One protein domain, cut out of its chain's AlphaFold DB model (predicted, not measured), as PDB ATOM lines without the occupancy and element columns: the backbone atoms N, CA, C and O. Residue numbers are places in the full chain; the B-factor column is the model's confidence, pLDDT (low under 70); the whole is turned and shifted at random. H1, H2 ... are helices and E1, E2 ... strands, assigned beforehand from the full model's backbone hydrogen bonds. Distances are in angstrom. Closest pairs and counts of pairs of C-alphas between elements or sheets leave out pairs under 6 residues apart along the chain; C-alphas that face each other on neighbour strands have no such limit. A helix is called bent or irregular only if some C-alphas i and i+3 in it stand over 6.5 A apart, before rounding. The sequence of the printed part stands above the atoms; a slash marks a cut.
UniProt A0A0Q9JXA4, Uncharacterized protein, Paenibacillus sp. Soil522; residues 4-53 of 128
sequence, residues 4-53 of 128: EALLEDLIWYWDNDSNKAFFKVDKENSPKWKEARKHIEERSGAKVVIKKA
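Overview. This is residues 4 to 53 of the 128 residues of an uncharacterized protein of Paenibacillus sp. Soil522 (UniProt A0A0Q9JXA4). A small sheet of three strands has one long helix, H2, over one face, while its other face is bare; these make two layers, helix on sheet. The short helix H1 lies off the sheet, near the first turns of H2. The printed part has 50 residues, in the order H1, E1, E2, H2, E3; the mixed sheet runs E1, E2, E3, and the class is mixed, helices and strands. The whole is compact, with a radius of gyration of the C-alphas of 10.6 A and spans of 30 by 20 by 18 A.

Along the chain. Find C-alpha 4 at (279.576, 355.090, 294.099), where H1 begins, residues 4 to 7. E1, residues 10 to 15, covers 15.9 A, and E2, residues 20 to 25, 16.1 A. H2 starts at C-alpha 31, (281.953, 352.976, 308.794), and runs 22.8 A to residue 47; it has a kink of 65 degrees near residue 41 and is irregular, with C-alphas 43 and 46 9.3 A apart. E3, residues 48 to 52, ends at (282.360, 338.479, 303.721).

Arrangement. Look first at the hairpin E1 and E2, antiparallel at 160 degrees, with N 11 and O 24 2.9 A apart, within hydrogen-bond range. E3 is parallel to E2 at 26 degrees; N 49 and O 21 are within range at 2.9 A. H2 is on the sheet at a height of 9.3 A, over E2 and E3, and runs along the strands, at 3 degrees to E2 on the local plane. Its closest C-alphas to E2 are those of Lys 47 and Lys 20, 5.2 A. E2, H2 and E3 form a strand-helix-strand unit, two parallel neighbour strands with a helix between, whose crossover is right-handed. H1, not on the sheet, only just touches H2, whose residues 32 to 36 alone take part, with 3 pairs of C-alphas within 8 A; the closest are Leu 6 and Lys 32, 6.9 A. In H2, 11 of 13 O i to N i+4 pairs are within range; H1 is too short for such a pair.

Size, cuts and confidence. The C-alphas of Asp 17 and Pro 31 are the two farthest apart, 31.6 A. The printed part has no cut, and its four links are tight. In this model pLDDT is under 70 at residues 4 to 9, 26, 28 to 30, 32 and 44 to 46.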
ATOM      1  N   GLU A   4     278.728 355.767 295.086       50.22
ATOM      2  CA  GLU A   4     279.576 355.090 294.099       50.22
ATOM      3  C   GLU A   4     280.843 354.487 294.719       50.22
ATOM      4  O   GLU A   4     281.129 353.317 294.487       50.22
ATOM      5  N   ALA A   5     281.527 355.200 295.620       52.78
ATOM      6  CA  ALA A   5     282.727 354.677 296.295       52.78
ATOM      7  C   ALA A   5     282.425 353.521 297.275       52.78
ATOM      8  O   ALA A   5     283.331 352.859 297.771       52.78
ATOM      9  N   LEU A   6     281.150 353.314 297.617       54.44
ATOM     10  CA  LEU A   6     280.672 352.216 298.462       54.44
ATOM     11  C   LEU A   6     280.408 350.938 297.652       54.44
ATOM     12  O   LEU A   6     280.428 349.845 298.215       54.44
ATOM     13  N   LEU A   7     280.164 351.085 296.348       55.88
ATOM     14  CA  LEU A   7     279.880 349.992 295.423       55.88
ATOM     15  C   LEU A   7     281.154 349.336 294.877       55.88
ATOM     16  O   LEU A   7     281.087 348.199 294.425       55.88
ATOM     17  N   GLU A   8     282.314 349.998 294.956       62.47
ATOM     18  CA  GLU A   8     283.583 349.437 294.463       62.47
ATOM     19  C   GLU A   8     284.042 348.195 295.254       62.47
ATOM     20  O   GLU A   8     284.588 347.257 294.678       62.47
ATOM     21  N   ASP A   9     283.766 348.146 296.561       69.12
ATOM     22  CA  ASP A   9     284.149 347.036 297.453       69.12
ATOM     23  C   ASP A   9     283.002 346.031 297.701       69.12
ATOM     24  O   ASP A   9     283.101 345.159 298.577       69.12
ATOM     25  N   LEU A  10     281.898 346.161 296.960       75.81
ATOM     26  CA  LEU A  10     280.671 345.401 297.168       75.81
ATOM     27  C   LEU A  10     280.257 344.636 295.911       75.81
ATOM     28  O   LEU A  10     279.969 345.205 294.865       75.81
ATOM     29  N   ILE A  11     280.121 343.325 296.062       79.06
ATOM     30  CA  ILE A  11     279.445 342.468 295.091       79.06
ATOM     31  C   ILE A  11     278.017 342.268 295.547       79.06
ATOM     32  O   ILE A  11     277.777 341.977 296.719       79.06
ATOM     33  N   TRP A  12     277.073 342.309 294.616       81.12
ATOM     34  CA  TRP A  12     275.756 341.762 294.876       81.12
ATOM     35  C   TRP A  12     275.261 340.914 293.713       81.12
ATOM     36  O   TRP A  12     275.632 341.127 292.560       81.12
ATOM     37  N   TYR A  13     274.440 339.924 294.036       82.94
ATOM     38  CA  TYR A  13     273.708 339.138 293.056       82.94
ATOM     39  C   TYR A  13     272.388 338.669 293.655       82.94
ATOM     40  O   TYR A  13     272.232 338.559 294.874       82.94
ATOM     41  N   TRP A  14     271.426 338.400 292.783       82.00
ATOM     42  CA  TRP A  14     270.183 337.757 293.167       82.00
ATOM     43  C   TRP A  14     270.318 336.250 292.974       82.00
ATOM     44  O   TRP A  14     270.634 335.793 291.878       82.00
ATOM     45  N   ASP A  15     270.097 335.490 294.040       82.81
ATOM     46  CA  ASP A  15     270.032 334.038 293.976       82.81
ATOM     47  C   ASP A  15     268.574 333.617 293.766       82.81
ATOM     48  O   ASP A  15     267.724 333.801 294.645       82.81
ATOM     49  N   ASN A  16     268.291 333.071 292.584       80.31
ATOM     50  CA  ASN A  16     266.953 332.627 292.207       80.31
ATOM     51  C   ASN A  16     266.507 331.389 292.991       80.31
ATOM     52  O   ASN A  16     265.316 331.273 293.278       80.31
ATOM     53  N   ASP A  17     267.435 330.510 293.385       83.31
ATOM     54  CA  ASP A  17     267.100 329.262 294.076       83.31
ATOM     55  C   ASP A  17     266.627 329.546 295.501       83.31
ATOM     56  O   ASP A  17     265.627 329.000 295.971       83.31
ATOM     57  N   SER A  18     267.321 330.450 296.199       81.94
ATOM     58  CA  SER A  18     266.931 330.856 297.550       81.94
ATOM     59  C   SER A  18     265.985 332.060 297.592       81.94
ATOM     60  O   SER A  18     265.452 332.364 298.665       81.94
ATOM     61  N   ASN A  19     265.735 332.712 296.449       82.19
ATOM     62  CA  ASN A  19     264.921 333.923 296.300       82.19
ATOM     63  C   ASN A  19     265.387 335.064 297.232       82.19
ATOM     64  O   ASN A  19     264.581 335.692 297.935       82.19
ATOM     65  N   LYS A  20     266.710 335.268 297.293       83.75
ATOM     66  CA  LYS A  20     267.386 336.215 298.195       83.75
ATOM     67  C   LYS A  20     268.423 337.050 297.454       83.75
ATOM     68  O   LYS A  20     269.089 336.580 296.537       83.75
ATOM     69  N   ALA A  21     268.615 338.277 297.932       81.50
ATOM     70  CA  ALA A  21     269.728 339.115 297.510       81.50
ATOM     71  C   ALA A  21     270.963 338.795 298.359       81.50
ATOM     72  O   ALA A  21     270.915 338.880 299.590       81.50
ATOM     73  N   PHE A  22     272.068 338.452 297.705       83.75
ATOM     74  CA  PHE A  22     273.359 338.256 298.347       83.75
ATOM     75  C   PHE A  22     274.228 339.483 298.154       83.75
ATOM     76  O   PHE A  22     274.393 339.953 297.033       83.75
ATOM     77  N   PHE A  23     274.825 339.951 299.244       82.25
ATOM     78  CA  PHE A  23     275.830 341.005 299.240       82.25
ATOM     79  C   PHE A  23     277.124 340.431 299.800       82.25
ATOM     80  O   PHE A  23     277.135 339.891 300.909       82.25
ATOM     81  N   LYS A  24     278.210 340.526 299.032       81.12
ATOM     82  CA  LYS A  24     279.555 340.177 299.478       81.12
ATOM     83  C   LYS A  24     280.392 341.438 299.640       81.12
ATOM     84  O   LYS A  24     280.421 342.279 298.745       81.12
ATOM     85  N   VAL A  25     281.057 341.558 300.784       78.31
ATOM     86  CA  VAL A  25     281.765 342.781 301.186       78.31
ATOM     87  C   VAL A  25     283.180 342.445 301.622       78.31
ATOM     88  O   VAL A  25     283.370 341.568 302.466       78.31
ATOM     89  N   ASP A  26     284.170 343.155 301.090       69.06
ATOM     90  CA  ASP A  26     285.578 342.936 301.455       69.06
ATOM     91  C   ASP A  26     285.877 343.444 302.887       69.06
ATOM     92  O   ASP A  26     286.498 342.765 303.711       69.06
ATOM     93  N   LYS A  27     285.335 344.620 303.247       70.38
ATOM     94  CA  LYS A  27     285.583 345.299 304.536       70.38
ATOM     95  C   LYS A  27     284.308 345.524 305.355       70.38
ATOM     96  O   LYS A  27     283.823 346.649 305.484       70.38
ATOM     97  N   GLU A  28     283.827 344.470 306.016       65.00
ATOM     98  CA  GLU A  28     282.608 344.492 306.852       65.00
ATOM     99  C   GLU A  28     282.616 345.521 308.006       65.00
ATOM    100  O   GLU A  28     281.563 345.893 308.517       65.00
ATOM    101  N   ASN A  29     283.785 346.011 308.430       64.94
ATOM    102  CA  ASN A  29     283.898 346.960 309.545       64.94
ATOM    103  C   ASN A  29     284.091 348.421 309.121       64.94
ATOM    104  O   ASN A  29     284.245 349.286 309.987       64.94
ATOM    105  N   SER A  30     284.060 348.723 307.821       68.62
ATOM    106  CA  SER A  30     284.129 350.107 307.350       68.62
ATOM    107  C   SER A  30     282.906 350.902 307.842       68.62
ATOM    108  O   SER A  30     281.778 350.425 307.688       68.62
ATOM    109  N   PRO A  31     283.075 352.119 308.399       70.38
ATOM    110  CA  PRO A  31     281.953 352.976 308.794       70.38
ATOM    111  C   PRO A  31     280.940 353.193 307.663       70.38
ATOM    112  O   PRO A  31     279.737 353.144 307.902       70.38
ATOM    113  N   LYS A  32     281.431 353.319 306.422       68.00
ATOM    114  CA  LYS A  32     280.601 353.449 305.218       68.00
ATOM    115  C   LYS A  32     279.710 352.223 304.991       68.00
ATOM    116  O   LYS A  32     278.540 352.363 304.649       68.00
ATOM    117  N   TRP A  33     280.236 351.017 305.217       71.88
ATOM    118  CA  TRP A  33     279.457 349.789 305.049       71.88
ATOM    119  C   TRP A  33     278.361 349.646 306.107       71.88
ATOM    120  O   TRP A  33     277.262 349.206 305.788       71.88
ATOM    121  N   LYS A  34     278.615 350.060 307.354       73.94
ATOM    122  CA  LYS A  34     277.593 350.017 308.414       73.94
ATOM    123  C   LYS A  34     276.359 350.850 308.059       73.94
ATOM    124  O   LYS A  34     275.240 350.431 308.343       73.94
ATOM    125  N   GLU A  35     276.566 351.997 307.419       75.56
ATOM    126  CA  GLU A  35     275.489 352.862 306.937       75.56
ATOM    127  C   GLU A  35     274.761 352.252 305.729       75.56
ATOM    128  O   GLU A  35     273.535 352.136 305.737       75.56
ATOM    129  N   ALA A  36     275.505 351.760 304.732       74.62
ATOM    130  CA  ALA A  36     274.928 351.096 303.562       74.62
ATOM    131  C   ALA A  36     274.118 349.843 303.931       74.62
ATOM    132  O   ALA A  36     273.020 349.637 303.413       74.62
ATOM    133  N   ARG A  37     274.618 349.036 304.873       77.19
ATOM    134  CA  ARG A  37     273.936 347.850 305.396       77.19
ATOM    135  C   ARG A  37     272.552 348.192 305.938       77.19
ATOM    136  O   ARG A  37     271.590 347.521 305.579       77.19
ATOM    137  N   LYS A  38     272.452 349.243 306.755       78.00
ATOM    138  CA  LYS A  38     271.177 349.682 307.334       78.00
ATOM    139  C   LYS A  38     270.164 350.018 306.237       78.00
ATOM    140  O   LYS A  38     269.040 349.531 306.272       78.00
ATOM    141  N   HIS A  39     270.583 350.761 305.212       76.62
ATOM    142  CA  HIS A  39     269.721 351.096 304.077       76.62
ATOM    143  C   HIS A  39     269.304 349.880 303.237       76.62
ATOM    144  O   HIS A  39     268.168 349.824 302.763       76.62
ATOM    145  N   ILE A  40     270.203 348.912 303.042       76.88
ATOM    146  CA  ILE A  40     269.912 347.671 302.312       76.88
ATOM    147  C   ILE A  40     268.894 346.823 303.082       76.88
ATOM    148  O   ILE A  40     267.915 346.376 302.485       76.88
ATOM    149  N   GLU A  41     269.095 346.631 304.388       77.06
ATOM    150  CA  GLU A  41     268.185 345.873 305.256       77.06
ATOM    151  C   GLU A  41     266.797 346.543 305.341       77.06
ATOM    152  O   GLU A  41     265.778 345.864 305.222       77.06
ATOM    153  N   GLU A  42     266.735 347.877 305.445       77.38
ATOM    154  CA  GLU A  42     265.475 348.641 305.466       77.38
ATOM    155  C   GLU A  42     264.693 348.545 304.144       77.38
ATOM    156  O   GLU A  42     263.473 348.377 304.160       77.38
ATOM    157  N   ARG A  43     265.372 348.634 302.989       72.06
ATOM    158  CA  ARG A  43     264.719 348.596 301.664       72.06
ATOM    159  C   ARG A  43     264.336 347.194 301.204       72.06
ATOM    160  O   ARG A  43     263.361 347.037 300.476       72.06
ATOM    161  N   SER A  44     265.121 346.195 301.585       68.38
ATOM    162  CA  SER A  44     264.994 344.827 301.068       68.38
ATOM    163  C   SER A  44     264.197 343.909 302.004       68.38
ATOM    164  O   SER A  44     263.910 342.759 301.658       68.38
ATOM    165  N   GLY A  45     263.851 344.391 303.203       67.00
ATOM    166  CA  GLY A  45     263.257 343.580 304.261       67.00
ATOM    167  C   GLY A  45     264.193 342.453 304.722       67.00
ATOM    168  O   GLY A  45     265.413 342.554 304.647       67.00
ATOM    169  N   ALA A  46     263.628 341.331 305.178       62.53
ATOM    170  CA  ALA A  46     264.382 340.221 305.785       62.53
ATOM    171  C   ALA A  46     265.061 339.245 304.790       62.53
ATOM    172  O   ALA A  46     265.578 338.209 305.206       62.53
ATOM    173  N   LYS A  47     265.041 339.516 303.476       75.06
ATOM    174  CA  LYS A  47     265.500 338.566 302.435       75.06
ATOM    175  C   LYS A  47     266.950 338.765 301.984       75.06
ATOM    176  O   LYS A  47     267.352 338.238 300.948       75.06
ATOM    177  N   VAL A  48     267.736 339.518 302.744       79.12
ATOM    178  CA  VAL A  48     269.127 339.816 302.404       79.12
ATOM    179  C   VAL A  48     270.070 338.880 303.140       79.12
ATOM    180  O   VAL A  48     269.933 338.667 304.343       79.12
ATOM    181  N   VAL A  49     271.056 338.352 302.421       81.88
ATOM    182  CA  VAL A  49     272.174 337.619 303.009       81.88
ATOM    183  C   VAL A  49     273.451 338.402 302.761       81.88
ATOM    184  O   VAL A  49     273.845 338.638 301.623       81.88
ATOM    185  N   ILE A  50     274.109 338.787 303.846       79.12
ATOM    186  CA  ILE A  50     275.384 339.495 303.804       79.12
ATOM    187  C   ILE A  50     276.477 338.498 304.166       79.12
ATOM    188  O   ILE A  50     276.369 337.796 305.173       79.12
ATOM    189  N   LYS A  51     277.513 338.417 303.335       81.00
ATOM    190  CA  LYS A  51     278.687 337.576 303.565       81.00
ATOM    191  C   LYS A  51     279.958 338.392 303.370       81.00
ATOM    192  O   LYS A  51     279.997 339.322 302.567       81.00
ATOM    193  N   LYS A  52     281.027 337.986 304.040       81.62
ATOM    194  CA  LYS A  52     282.360 338.479 303.721       81.62
ATOM    195  C   LYS A  52     282.773 337.978 302.338       81.62
ATOM    196  O   LYS A  52     282.632 336.786 302.054       81.62
ATOM    197  N   ALA A  53     283.268 338.879 301.496       82.56
ATOM    198  CA  ALA A  53     283.856 338.502 300.220       82.56
ATOM    199  C   ALA A  53     285.176 337.756 300.456       82.56
ATOM    200  O   ALA A  53     285.962 338.120 301.334       82.56
TER     201      ALA A  53